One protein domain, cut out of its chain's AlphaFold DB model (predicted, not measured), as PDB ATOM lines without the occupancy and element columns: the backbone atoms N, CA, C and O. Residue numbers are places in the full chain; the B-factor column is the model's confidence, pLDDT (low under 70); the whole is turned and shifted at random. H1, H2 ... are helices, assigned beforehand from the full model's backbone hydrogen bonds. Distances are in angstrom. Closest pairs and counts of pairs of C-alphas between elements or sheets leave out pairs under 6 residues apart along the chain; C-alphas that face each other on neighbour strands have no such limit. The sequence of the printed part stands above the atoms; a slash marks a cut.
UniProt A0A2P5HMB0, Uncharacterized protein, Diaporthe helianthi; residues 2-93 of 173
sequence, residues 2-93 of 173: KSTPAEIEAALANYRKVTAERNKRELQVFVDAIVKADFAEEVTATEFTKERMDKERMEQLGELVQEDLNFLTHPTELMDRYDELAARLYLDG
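AT A GLANCE: This is residues 2 to 93 of the 173 residues of an uncharacterized protein of Diaporthe helianthi (UniProt A0A2P5HMB0). One long helix, H1, makes most of the length of the model, and a shorter helix, H2, folds back beside its last part as a loose helical hairpin. The short helix H3 packs on both of them near that end, the tiny H4 is near H1 farther back along it, and the two ends of the outline stick out: residues 4 to 10, of which 5 to 10 belong to H1, at one end, and residues 40 to 47, in the loop between H1 and H2, at the other. The printed part has 92 residues, with four named helices in the order H1, H2, H3, H4 and no named strand; its class is all helix. It is loose, with a radius of gyration of the C-alphas of 17.3 A, and its outline is a rod spanning 65 by 21 by 20 A.

HOW THE PARTS SIT: H1, residues 5 to 36, has a kink of 26 degrees near residue 26. H2, residues 50 to 65, forms a helical hairpin with H1: they touch, H1 with residues 31 to 35 alone and H2 with residues 57 to 61 alone, and run opposite ways at a shallow tilt of 30 degrees. The closest C-alphas of this pair, those of Ile 34 and Arg 57, are 5.8 A apart. H3, residues 75 to 80, touches residues 24 to 35 of H1 alone, opposite ways at a steep tilt of 40 degrees; their closest C-alphas, those of Val 31 and Pro 75, are 6.1 A apart. H3 only just touches H2, with 3 pairs of C-alphas within 8 A, the closest being those of Met 58 and Pro 75 at 6.2 A; they run the same way at a steep tilt of 57 degrees. The helix packing is mostly crossed, but only just: 1 of the 3 touching pairs is at a shallow tilt. H4, residues 82 to 85, is close to H1 but not clearly touching, the closest C-alphas being those of Lys 24 and Tyr 82 at 7.3 A, and it is apart from H2. Every O i to N i+4 pair is within hydrogen-bond range in H2; the counts are 27 of 28 in H1 and 1 of 2 in H3, and H4 is too short for such a pair.

IN THESE COORDINATES: H1 measures 45.7 A from C-alpha 5 at (-35.531, 1.635, -59.270) to C-alpha 36 at (-21.650, 38.081, -35.354). H2 measures 22.9 A, H3 9.4 A and H4 5.1 A, ending with C-alpha 85 at (-26.374, 25.551, -53.619).

THE WHOLE: The two C-alphas farthest apart, those of Lys 2 and Thr 46, are 65.1 A apart. The printed part has no cut. The link from H1 to H2, residues 37 to 49, is long, and in it residues 39 to 48 have pLDDT under 70; the mean pLDDT of the printed part is 87.4.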
ATOM      1  N   LYS A   2     -35.453  -7.313 -53.553       79.44
ATOM      2  CA  LYS A   2     -34.612  -6.265 -54.145       79.44
ATOM      3  C   LYS A   2     -35.431  -4.985 -54.267       79.44
ATOM      4  O   LYS A   2     -36.607  -5.086 -54.616       79.44
ATOM      5  N   SER A   3     -34.832  -3.834 -53.977       87.56
ATOM      6  CA  SER A   3     -35.498  -2.544 -54.175       87.56
ATOM      7  C   SER A   3     -35.654  -2.272 -55.667       87.56
ATOM      8  O   SER A   3     -34.721  -2.462 -56.449       87.56
ATOM      9  N   THR A   4     -36.834  -1.830 -56.072       93.12
ATOM     10  CA  THR A   4     -37.094  -1.362 -57.432       93.12
ATOM     11  C   THR A   4     -36.383  -0.028 -57.687       93.12
ATOM     12  O   THR A   4     -36.119   0.720 -56.741       93.12
ATOM     13  N   PRO A   5     -36.111   0.331 -58.955       93.50
ATOM     14  CA  PRO A   5     -35.531   1.635 -59.270       93.50
ATOM     15  C   PRO A   5     -36.338   2.815 -58.716       93.50
ATOM     16  O   PRO A   5     -35.765   3.721 -58.124       93.50
ATOM     17  N   ALA A   6     -37.669   2.749 -58.800       94.50
ATOM     18  CA  ALA A   6     -38.550   3.783 -58.262       94.50
ATOM     19  C   ALA A   6     -38.449   3.915 -56.731       94.50
ATOM     20  O   ALA A   6     -38.487   5.024 -56.201       94.50
ATOM     21  N   GLU A   7     -38.288   2.804 -56.005       95.56
ATOM     22  CA  GLU A   7     -38.067   2.839 -54.553       95.56
ATOM     23  C   GLU A   7     -36.709   3.455 -54.200       95.56
ATOM     24  O   GLU A   7     -36.620   4.209 -53.232       95.56
ATOM     25  N   ILE A   8     -35.663   3.181 -54.990       93.56
ATOM     26  CA  ILE A   8     -34.330   3.775 -54.807       93.56
ATOM     27  C   ILE A   8     -34.383   5.286 -55.056       93.56
ATOM     28  O   ILE A   8     -33.888   6.056 -54.235       93.56
ATOM     29  N   GLU A   9     -35.021   5.719 -56.143       93.94
ATOM     30  CA  GLU A   9     -35.208   7.136 -56.470       93.94
ATOM     31  C   GLU A   9     -36.002   7.872 -55.384       93.94
ATOM     32  O   GLU A   9     -35.590   8.940 -54.924       93.94
ATOM     33  N   ALA A  10     -37.106   7.281 -54.917       95.69
ATOM     34  CA  ALA A  10     -37.921   7.851 -53.849       95.69
ATOM     35  C   ALA A  10     -37.150   7.936 -52.521       95.69
ATOM     36  O   ALA A  10     -37.205   8.961 -51.835       95.69
ATOM     37  N   ALA A  11     -36.399   6.888 -52.169       94.56
ATOM     38  CA  ALA A  11     -35.565   6.875 -50.972       94.56
ATOM     39  C   ALA A  11     -34.456   7.933 -51.047       94.56
ATOM     40  O   ALA A  11     -34.244   8.656 -50.075       94.56
ATOM     41  N   LEU A  12     -33.798   8.073 -52.202       93.38
ATOM     42  CA  LEU A  12     -32.766   9.082 -52.430       93.38
ATOM     43  C   LEU A  12     -33.331  10.504 -52.346       93.38
ATOM     44  O   LEU A  12     -32.737  11.364 -51.699       93.38
ATOM     45  N   ALA A  13     -34.491  10.758 -52.956       94.56
ATOM     46  CA  ALA A  13     -35.155  12.057 -52.884       94.56
ATOM     47  C   ALA A  13     -35.525  12.423 -51.437       94.56
ATOM     48  O   ALA A  13     -35.266  13.541 -50.988       94.56
ATOM     49  N   ASN A  14     -36.077  11.467 -50.682       95.62
ATOM     50  CA  ASN A  14     -36.382  11.665 -49.270       95.62
ATOM     51  C   ASN A  14     -35.112  11.901 -48.436       95.62
ATOM     52  O   ASN A  14     -35.085  12.802 -47.601       95.62
ATOM     53  N   TYR A  15     -34.050  11.131 -48.690       93.00
ATOM     54  CA  TYR A  15     -32.759  11.290 -48.024       93.00
ATOM     55  C   TYR A  15     -32.180  12.693 -48.224       93.00
ATOM     56  O   TYR A  15     -31.846  13.362 -47.245       93.00
ATOM     57  N   ARG A  16     -32.126  13.159 -49.479       93.06
ATOM     58  CA  ARG A  16     -31.649  14.502 -49.835       93.06
ATOM     59  C   ARG A  16     -32.435  15.584 -49.120       93.06
ATOM     60  O   ARG A  16     -31.846  16.463 -48.503       93.06
ATOM     61  N   LYS A  17     -33.766  15.487 -49.150       94.50
ATOM     62  CA  LYS A  17     -34.654  16.450 -48.493       94.50
ATOM     63  C   LYS A  17     -34.385  16.536 -46.990       94.50
ATOM     64  O   LYS A  17     -34.145  17.621 -46.472       94.50
ATOM     65  N   VAL A  18     -34.404  15.398 -46.296       93.88
ATOM     66  CA  VAL A  18     -34.215  15.354 -44.837       93.88
ATOM     67  C   VAL A  18     -32.826  15.860 -44.445       93.88
ATOM     68  O   VAL A  18     -32.695  16.624 -43.486       93.88
ATOM     69  N   THR A  19     -31.792  15.459 -45.188       92.44
ATOM     70  CA  THR A  19     -30.412  15.875 -44.917       92.44
ATOM     71  C   THR A  19     -30.212  17.360 -45.193       92.44
ATOM     72  O   THR A  19     -29.678  18.049 -44.330       92.44
ATOM     73  N   ALA A  20     -30.724  17.881 -46.311       93.88
ATOM     74  CA  ALA A  20     -30.674  19.306 -46.631       93.88
ATOM     75  C   ALA A  20     -31.403  20.152 -45.572       93.88
ATOM     76  O   ALA A  20     -30.850  21.113 -45.053       93.88
ATOM     77  N   GLU A  21     -32.616  19.777 -45.156       94.44
ATOM     78  CA  GLU A  21     -33.355  20.509 -44.113       94.44
ATOM     79  C   GLU A  21     -32.634  20.500 -42.754       94.44
ATOM     80  O   GLU A  21     -32.694  21.465 -41.983       94.44
ATOM     81  N   ARG A  22     -31.960  19.396 -42.418       92.88
ATOM     82  CA  ARG A  22     -31.133  19.313 -41.212       92.88
ATOM     83  C   ARG A  22     -29.888  20.190 -41.336       92.88
ATOM     84  O   ARG A  22     -29.661  21.028 -40.465       92.88
ATOM     85  N   ASN A  23     -29.134  20.031 -42.416       93.25
ATOM     86  CA  ASN A  23     -27.899  20.763 -42.656       93.25
ATOM     87  C   ASN A  23     -28.154  22.270 -42.778       93.25
ATOM     88  O   ASN A  23     -27.353  23.041 -42.276       93.25
ATOM     89  N   LYS A  24     -29.290  22.709 -43.338       95.62
ATOM     90  CA  LYS A  24     -29.708  24.122 -43.373       95.62
ATOM     91  C   LYS A  24     -29.826  24.716 -41.974       95.62
ATOM     92  O   LYS A  24     -29.331  25.808 -41.720       95.62
ATOM     93  N   ARG A  25     -30.466  23.987 -41.053       94.75
ATOM     94  CA  ARG A  25     -30.633  24.422 -39.658       94.75
ATOM     95  C   ARG A  25     -29.305  24.481 -38.916       94.75
ATOM     96  O   ARG A  25     -29.068  25.445 -38.200       94.75
ATOM     97  N   GLU A  26     -28.454  23.471 -39.090       92.25
ATOM     98  CA  GLU A  26     -27.116  23.457 -38.488       92.25
ATOM     99  C   GLU A  26     -26.256  24.600 -39.048       92.25
ATOM    100  O   GLU A  26     -25.685  25.375 -38.285       92.25
ATOM    101  N   LEU A  27     -26.235  24.767 -40.372       94.06
ATOM    102  CA  LEU A  27     -25.473  25.806 -41.055       94.06
ATOM    103  C   LEU A  27     -25.912  27.215 -40.646       94.06
ATOM    104  O   LEU A  27     -25.050  28.061 -40.437       94.06
ATOM    105  N   GLN A  28     -27.213  27.461 -40.460       96.25
ATOM    106  CA  GLN A  28     -27.715  28.760 -40.000       96.25
ATOM    107  C   GLN A  28     -27.094  29.179 -38.661       96.25
ATOM    108  O   GLN A  28     -26.757  30.346 -38.488       96.25
ATOM    109  N   VAL A  29     -26.908  28.242 -37.723       94.62
ATOM    110  CA  VAL A  29     -26.281  28.536 -36.423       94.62
ATOM    111  C   VAL A  29     -24.839  29.004 -36.612       94.62
ATOM    112  O   VAL A  29     -24.420  29.979 -35.989       94.62
ATOM    113  N   PHE A  30     -24.088  28.339 -37.492       92.81
ATOM    114  CA  PHE A  30     -22.707  28.718 -37.786       92.81
ATOM    115  C   PHE A  30     -22.618  30.021 -38.574       92.81
ATOM    116  O   PHE A  30     -21.803  30.865 -38.227       92.81
ATOM    117  N   VAL A  31     -23.468  30.228 -39.580       94.31
ATOM    118  CA  VAL A  31     -23.516  31.482 -40.346       94.31
ATOM    119  C   VAL A  31     -23.826  32.656 -39.421       94.31
ATOM    120  O   VAL A  31     -23.131  33.667 -39.471       94.31
ATOM    121  N   ASP A  32     -24.797  32.511 -38.517       94.00
ATOM    122  CA  ASP A  32     -25.099  33.532 -37.513       94.00
ATOM    123  C   ASP A  32     -23.895  33.830 -36.616       94.00
ATOM    124  O   ASP A  32     -23.639  34.994 -36.305       94.00
ATOM    125  N   ALA A  33     -23.166  32.795 -36.189       90.88
ATOM    126  CA  ALA A  33     -21.972  32.948 -35.366       90.88
ATOM    127  C   ALA A  33     -20.834  33.639 -36.131       90.88
ATOM    128  O   ALA A  33     -20.235  34.564 -35.598       90.88
ATOM    129  N   ILE A  34     -20.586  33.253 -37.386       89.88
ATOM    130  CA  ILE A  34     -19.563  33.839 -38.268       89.88
ATOM    131  C   ILE A  34     -19.860  35.322 -38.529       89.88
ATOM    132  O   ILE A  34     -18.972  36.169 -38.439       89.88
ATOM    133  N   VAL A  35     -21.119  35.664 -38.816       90.06
ATOM    134  CA  VAL A  35     -21.533  37.053 -39.072       90.06
ATOM    135  C   VAL A  35     -21.385  37.918 -37.821       90.06
ATOM    136  O   VAL A  35     -20.957  39.066 -37.919       90.06
ATOM    137  N   LYS A  36     -21.726  37.376 -36.645       88.19
ATOM    138  CA  LYS A  36     -21.650  38.081 -35.354       88.19
ATOM    139  C   LYS A  36     -20.270  38.013 -34.701       88.19
ATOM    140  O   LYS A  36     -20.092  38.611 -33.645       88.19
ATOM    141  N   ALA A  37     -19.329  37.262 -35.270       83.06
ATOM    142  CA  ALA A  37     -17.990  37.154 -34.725       83.06
ATOM    143  C   ALA A  37     -17.312  38.527 -34.784       83.06
ATOM    144  O   ALA A  37     -17.095  39.083 -35.867       83.06
ATOM    145  N   ASP A  38     -16.987  39.035 -33.599       72.44
ATOM    146  CA  ASP A  38     -16.069  40.145 -33.401       72.44
ATOM    147  C   ASP A  38     -14.693  39.564 -33.078       72.44
ATOM    148  O   ASP A  38     -14.540  38.705 -32.203       72.44
ATOM    149  N   PHE A  39     -13.678  40.010 -33.811       63.03
ATOM    150  CA  PHE A  39     -12.295  39.657 -33.518       63.03
ATOM    151  C   PHE A  39     -11.860  40.439 -32.271       63.03
ATOM    152  O   PHE A  39     -12.114  41.639 -32.177       63.03
ATOM    153  N   ALA A  40     -11.260  39.755 -31.291       56.06
ATOM    154  CA  ALA A  40     -10.899  40.357 -30.010       56.06
ATOM    155  C   ALA A  40     -10.040  41.626 -30.189       56.06
ATOM    156  O   ALA A  40      -9.105  41.639 -30.991       56.06
ATOM    157  N   GLU A  41     -10.329  42.659 -29.388       51.72
ATOM    158  CA  GLU A  41      -9.684  43.989 -29.406       51.72
ATOM    159  C   GLU A  41      -8.146  43.966 -29.271       51.72
ATOM    160  O   GLU A  41      -7.490  44.968 -29.550       51.72
ATOM    161  N   GLU A  42      -7.550  42.842 -28.856       52.03
ATOM    162  CA  GLU A  42      -6.096  42.691 -28.695       52.03
ATOM    163  C   GLU A  42      -5.328  42.613 -30.025       52.03
ATOM    164  O   GLU A  42      -4.104  42.764 -30.036       52.03
ATOM    165  N   VAL A  43      -6.019  42.435 -31.155       52.84
ATOM    166  CA  VAL A  43      -5.406  42.551 -32.480       52.84
ATOM    167  C   VAL A  43      -5.490  44.011 -32.915       52.84
ATOM    168  O   VAL A  43      -6.535  44.511 -33.323       52.84
ATOM    169  N   THR A  44      -4.375  44.713 -32.739       47.41
ATOM    170  CA  THR A  44      -4.220  46.160 -32.916       47.41
ATOM    171  C   THR A  44      -4.954  46.709 -34.146       47.41
ATOM    172  O   THR A  44      -4.880  46.171 -35.253       47.41
ATOM    173  N   ALA A  45      -5.626  47.849 -33.943       52.22
ATOM    174  CA  ALA A  45      -6.495  48.578 -34.878       52.22
ATOM    175  C   ALA A  45      -5.877  48.966 -36.246       52.22
ATOM    176  O   ALA A  45      -6.498  49.678 -37.033       52.22
ATOM    177  N   THR A  46      -4.657  48.523 -36.542       54.59
ATOM    178  CA  THR A  46      -3.927  48.758 -37.788       54.59
ATOM    179  C   THR A  46      -3.927  47.565 -38.751       54.59
ATOM    180  O   THR A  46      -3.607  47.771 -39.917       54.59
ATOM    181  N   GLU A  47      -4.293  46.345 -38.325       56.94
ATOM    182  CA  GLU A  47      -4.115  45.127 -39.152       56.94
ATOM    183  C   GLU A  47      -5.403  44.417 -39.608       56.94
ATOM    184  O   GLU A  47      -5.337  43.553 -40.490       56.94
ATOM    185  N   PHE A  48      -6.574  44.781 -39.076       65.38
ATOM    186  CA  PHE A  48      -7.863  44.188 -39.459       65.38
ATOM    187  C   PHE A  48      -8.811  45.237 -40.042       65.38
ATOM    188  O   PHE A  48      -9.641  45.834 -39.361       65.38
ATOM    189  N   THR A  49      -8.674  45.474 -41.347       74.62
ATOM    190  CA  THR A  49      -9.670  46.224 -42.116       74.62
ATOM    191  C   THR A  49     -10.971  45.420 -42.213       74.62
ATOM    192  O   THR A  49     -10.972  44.193 -42.096       74.62
ATOM    193  N   LYS A  50     -12.090  46.101 -42.491       78.94
ATOM    194  CA  LYS A  50     -13.372  45.438 -42.782       78.94
ATOM    195  C   LYS A  50     -13.234  44.365 -43.869       78.94
ATOM    196  O   LYS A  50     -13.753  43.272 -43.711       78.94
ATOM    197  N   GLU A  51     -12.474  44.663 -44.918       82.44
ATOM    198  CA  GLU A  51     -12.195  43.736 -46.016       82.44
ATOM    199  C   GLU A  51     -11.510  42.447 -45.539       82.44
ATOM    200  O   GLU A  51     -11.903  41.356 -45.945       82.44
ATOM    201  N   ARG A  52     -10.535  42.550 -44.625       83.19
ATOM    202  CA  ARG A  52      -9.898  41.371 -44.028       83.19
ATOM    203  C   ARG A  52     -10.889  40.565 -43.192       83.19
ATOM    204  O   ARG A  52     -10.916  39.351 -43.317       83.19
ATOM    205  N   MET A  53     -11.717  41.221 -42.380       82.12
ATOM    206  CA  MET A  53     -12.736  40.526 -41.582       82.12
ATOM    207  C   MET A  53     -13.753  39.793 -42.458       82.12
ATOM    208  O   MET A  53     -14.102  38.651 -42.173       82.12
ATOM    209  N   ASP A  54     -14.217  40.431 -43.530       86.00
ATOM    210  CA  ASP A  54     -15.172  39.826 -44.456       86.00
ATOM    211  C   ASP A  54     -14.540  38.628 -45.185       86.00
ATOM    212  O   ASP A  54     -15.183  37.588 -45.331       86.00
ATOM    213  N   LYS A  55     -13.250  38.717 -45.536       88.12
ATOM    214  CA  LYS A  55     -12.487  37.589 -46.079       88.12
ATOM    215  C   LYS A  55     -12.389  36.420 -45.090       88.12
ATOM    216  O   LYS A  55     -12.723  35.302 -45.460       88.12
ATOM    217  N   GLU A  56     -11.993  36.668 -43.844       87.81
ATOM    218  CA  GLU A  56     -11.857  35.625 -42.810       87.81
ATOM    219  C   GLU A  56     -13.199  34.933 -42.520       87.81
ATOM    220  O   GLU A  56     -13.265  33.717 -42.351       87.81
ATOM    221  N   ARG A  57     -14.306  35.686 -42.526       90.12
ATOM    222  CA  ARG A  57     -15.659  35.120 -42.405       90.12
ATOM    223  C   ARG A  57     -15.988  34.169 -43.554       90.12
ATOM    224  O   ARG A  57     -16.558  33.102 -43.323       90.12
ATOM    225  N   MET A  58     -15.642  34.550 -44.782       93.62
ATOM    226  CA  MET A  58     -15.834  33.696 -45.955       93.62
ATOM    227  C   MET A  58     -14.922  32.466 -45.924       93.62
ATOM    228  O   MET A  58     -15.379  31.384 -46.281       93.62
ATOM    229  N   GLU A  59     -13.682  32.601 -45.449       90.94
ATOM    230  CA  GLU A  59     -12.751  31.481 -45.266       90.94
ATOM    231  C   GLU A  59     -13.283  30.478 -44.234       90.94
ATOM    232  O   GLU A  59     -13.393  29.296 -44.549       90.94
ATOM    233  N   GLN A  60     -13.735  30.933 -43.059       89.56
ATOM    234  CA  GLN A  60     -14.355  30.060 -42.049       89.56
ATOM    235  C   GLN A  60     -15.597  29.337 -42.580       89.56
ATOM    236  O   GLN A  60     -15.805  28.149 -42.314       89.56
ATOM    237  N   LEU A  61     -16.437  30.035 -43.349       93.38
ATOM    238  CA  LEU A  61     -17.593  29.408 -43.980       93.38
ATOM    239  C   LEU A  61     -17.164  28.359 -45.012       93.38
ATOM    240  O   LEU A  61     -17.733  27.266 -45.039       93.38
ATOM    241  N   GLY A  62     -16.156  28.678 -45.827       92.25
ATOM    242  CA  GLY A  62     -15.563  27.777 -46.811       92.25
ATOM    243  C   GLY A  62     -14.981  26.521 -46.169       92.25
ATOM    244  O   GLY A  62     -15.218  25.421 -46.658       92.25
ATOM    245  N   GLU A  63     -14.316  26.640 -45.018       89.69
ATOM    246  CA  GLU A  63     -13.836  25.491 -44.244       89.69
ATOM    247  C   GLU A  63     -14.985  24.594 -43.771       89.69
ATOM    248  O   GLU A  63     -14.887  23.368 -43.861       89.69
ATOM    249  N   LEU A  64     -16.095  25.182 -43.317       89.25
ATOM    250  CA  LEU A  64     -17.251  24.446 -42.807       89.25
ATOM    251  C   LEU A  64     -17.948  23.607 -43.890       89.25
ATOM    252  O   LEU A  64     -18.354  22.463 -43.642       89.25
ATOM    253  N   VAL A  65     -18.067  24.159 -45.100       91.25
ATOM    254  CA  VAL A  65     -18.627  23.454 -46.268       91.25
ATOM    255  C   VAL A  65     -17.566  22.760 -47.121       91.25
ATOM    256  O   VAL A  65     -17.910  22.050 -48.060       91.25
ATOM    257  N   GLN A  66     -16.294  22.898 -46.747       89.25
ATOM    258  CA  GLN A  66     -15.128  22.331 -47.419       89.25
ATOM    259  C   GLN A  66     -15.033  22.672 -48.918       89.25
ATOM    260  O   GLN A  66     -14.617  21.834 -49.717       89.25
ATOM    261  N   GLU A  67     -15.411  23.893 -49.288       89.31
ATOM    262  CA  GLU A  67     -15.454  24.359 -50.675       89.31
ATOM    263  C   GLU A  67     -15.003  25.817 -50.793       89.31
ATOM    264  O   GLU A  67     -15.086  26.597 -49.842       89.31
ATOM    265  N   ASP A  68     -14.556  26.188 -51.992       88.69
ATOM    266  CA  ASP A  68     -14.245  27.575 -52.329       88.69
ATOM    267  C   ASP A  68     -15.535  28.351 -52.648       88.69
ATOM    268  O   ASP A  68     -16.257  28.050 -53.607       88.69
ATOM    269  N   LEU A  69     -15.815  29.377 -51.841       93.38
ATOM    270  CA  LEU A  69     -17.017  30.203 -51.911       93.38
ATOM    271  C   LEU A  69     -16.811  31.534 -52.646       93.38
ATOM    272  O   LEU A  69     -17.605  32.451 -52.462       93.38
ATOM    273  N   ASN A  70     -15.817  31.633 -53.533       91.44
ATOM    274  CA  ASN A  70     -15.524  32.822 -54.354       91.44
ATOM    275  C   ASN A  70     -16.704  33.383 -55.184       91.44
ATOM    276  O   ASN A  70     -16.611  34.471 -55.748       91.44
ATOM    277  N   PHE A  71     -17.813  32.649 -55.297       92.50
ATOM    278  CA  PHE A  71     -19.047  33.087 -55.961       92.50
ATOM    279  C   PHE A  71     -20.069  33.741 -55.012       92.50
ATOM    280  O   PHE A  71     -21.168  34.077 -55.455       92.50
ATOM    281  N   LEU A  72     -19.732  33.879 -53.730       94.25
ATOM    282  CA  LEU A  72     -20.504  34.574 -52.702       94.25
ATOM    283  C   LEU A  72     -19.667  35.732 -52.159       94.25
ATOM    284  O   LEU A  72     -18.445  35.625 -52.068       94.25
ATOM    285  N   THR A  73     -20.319  36.826 -51.771       90.94
ATOM    286  CA  THR A  73     -19.627  37.983 -51.176       90.94
ATOM    287  C   THR A  73     -19.871  38.129 -49.677       90.94
ATOM    288  O   THR A  73     -19.096  38.796 -48.995       90.94
ATOM    289  N   HIS A  74     -20.912  37.482 -49.148       93.44
ATOM    290  CA  HIS A  74     -21.254  37.503 -47.732       93.44
ATOM    291  C   HIS A  74     -21.812  36.148 -47.250       93.44
ATOM    292  O   HIS A  74     -22.573  35.513 -47.988       93.44
ATOM    293  N   PRO A  75     -21.540  35.718 -45.997       94.00
ATOM    294  CA  PRO A  75     -22.017  34.432 -45.477       94.00
ATOM    295  C   PRO A  75     -23.531  34.209 -45.565       94.00
ATOM    296  O   PRO A  75     -23.987  33.087 -45.776       94.00
ATOM    297  N   THR A  76     -24.329  35.271 -45.427       95.69
ATOM    298  CA  THR A  76     -25.800  35.179 -45.492       95.69
ATOM    299  C   THR A  76     -26.310  34.778 -46.873       95.69
ATOM    300  O   THR A  76     -27.347  34.128 -46.955       95.69
ATOM    301  N   GLU A  77     -25.570  35.078 -47.949       96.38
ATOM    302  CA  GLU A  77     -25.972  34.701 -49.310       96.38
ATOM    303  C   GLU A  77     -26.063  33.181 -49.482       96.38
ATOM    304  O   GLU A  77     -26.886  32.695 -50.259       96.38
ATOM    305  N   LEU A  78     -25.254  32.417 -48.736       95.88
ATOM    306  CA  LEU A  78     -25.346  30.959 -48.723       95.88
ATOM    307  C   LEU A  78     -26.701  30.490 -48.183       95.88
ATOM    308  O   LEU A  78     -27.257  29.513 -48.680       95.88
ATOM    309  N   MET A  79     -27.246  31.186 -47.181       96.75
ATOM    310  CA  MET A  79     -28.552  30.855 -46.610       96.75
ATOM    311  C   MET A  79     -29.697  31.293 -47.525       96.75
ATOM    312  O   MET A  79     -30.652  30.531 -47.700       96.75
ATOM    313  N   ASP A  80     -29.574  32.458 -48.163       97.25
ATOM    314  CA  ASP A  80     -30.558  32.973 -49.123       97.25
ATOM    315  C   ASP A  80     -30.678  32.069 -50.360       97.25
ATOM    316  O   ASP A  80     -31.770  31.853 -50.885       97.25
ATOM    317  N   ARG A  81     -29.551  31.496 -50.801       96.38
ATOM    318  CA  ARG A  81     -29.448  30.613 -51.974       96.38
ATOM    319  C   ARG A  81     -29.277  29.142 -51.604       96.38
ATOM    320  O   ARG A  81     -28.819  28.347 -52.423       96.38
ATOM    321  N   TYR A  82     -29.646  28.755 -50.383       95.50
ATOM    322  CA  TYR A  82     -29.365  27.414 -49.864       95.50
ATOM    323  C   TYR A  82     -29.884  26.308 -50.788       95.50
ATOM    324  O   TYR A  82     -29.155  25.377 -51.110       95.50
ATOM    325  N   ASP A  83     -31.130  26.425 -51.248       93.81
ATOM    326  CA  ASP A  83     -31.781  25.371 -52.029       93.81
ATOM    327  C   ASP A  83     -31.147  25.217 -53.429       93.81
ATOM    328  O   ASP A  83     -31.130  24.122 -53.985       93.81
ATOM    329  N   GLU A  84     -30.565  26.294 -53.971       93.31
ATOM    330  CA  GLU A  84     -29.785  26.284 -55.218       93.31
ATOM    331  C   GLU A  84     -28.411  25.626 -55.009       93.31
ATOM    332  O   GLU A  84     -27.940  24.855 -55.844       93.31
ATOM    333  N   LEU A  85     -27.761  25.930 -53.885       92.75
ATOM    334  CA  LEU A  85     -26.374  25.551 -53.619       92.75
ATOM    335  C   LEU A  85     -26.231  24.194 -52.924       92.75
ATOM    336  O   LEU A  85     -25.137  23.629 -52.927       92.75
ATOM    337  N   ALA A  86     -27.307  23.646 -52.354       92.19
ATOM    338  CA  ALA A  86     -27.246  22.458 -51.509       92.19
ATOM    339  C   ALA A  86     -26.638  21.241 -52.218       92.19
ATOM    340  O   ALA A  86     -25.786  20.568 -51.644       92.19
ATOM    341  N   ALA A  87     -27.032  20.985 -53.467       89.00
ATOM    342  CA  ALA A  87     -26.499  19.868 -54.245       89.00
ATOM    343  C   ALA A  87     -25.024  20.079 -54.627       89.00
ATOM    344  O   ALA A  87     -24.224  19.152 -54.541       89.00
ATOM    345  N   ARG A  88     -24.654  21.310 -55.009       88.06
ATOM    346  CA  ARG A  88     -23.281  21.670 -55.399       88.06
ATOM    347  C   ARG A  88     -22.301  21.557 -54.229       88.06
ATOM    348  O   ARG A  88     -21.160  21.164 -54.425       88.06
ATOM    349  N   LEU A  89     -22.746  21.924 -53.029       89.75
ATOM    350  CA  LEU A  89     -21.931  21.953 -51.811       89.75
ATOM    351  C   LEU A  89     -22.093  20.690 -50.951       89.75
ATOM    352  O   LEU A  89     -21.723  20.694 -49.778       89.75
ATOM    353  N   TYR A  90     -22.677  19.618 -51.500       89.06
ATOM    354  CA  TYR A  90     -22.891  18.340 -50.803       89.06
ATOM    355  C   TYR A  90     -23.752  18.443 -49.528       89.06
ATOM    356  O   TYR A  90     -23.758  17.543 -48.682       89.06
ATOM    357  N   LEU A  91     -24.511  19.531 -49.371       91.69
ATOM    358  CA  LEU A  91     -25.323  19.811 -48.186       91.69
ATOM    359  C   LEU A  91     -26.600  18.965 -48.135       91.69
ATOM    360  O   LEU A  91     -27.213  18.863 -47.076       91.69
ATOM    361  N   ASP A  92     -26.976  18.316 -49.237       92.38
ATOM    362  CA  ASP A  92     -28.041  17.309 -49.278       92.38
ATOM    363  C   ASP A  92     -27.552  15.889 -48.922       92.38
ATOM    364  O   ASP A  92     -28.326  14.931 -48.958       92.38
ATOM    365  N   GLY A  93     -26.272  15.741 -48.558       88.62
ATOM    366  CA  GLY A  93     -25.661  14.459 -48.211       88.62
ATOM    367  C   GLY A  93     -25.327  13.585 -49.416       88.62
ATOM    368  O   GLY A  93     -25.059  12.395 -49.252       88.62
TER     369      GLY A  93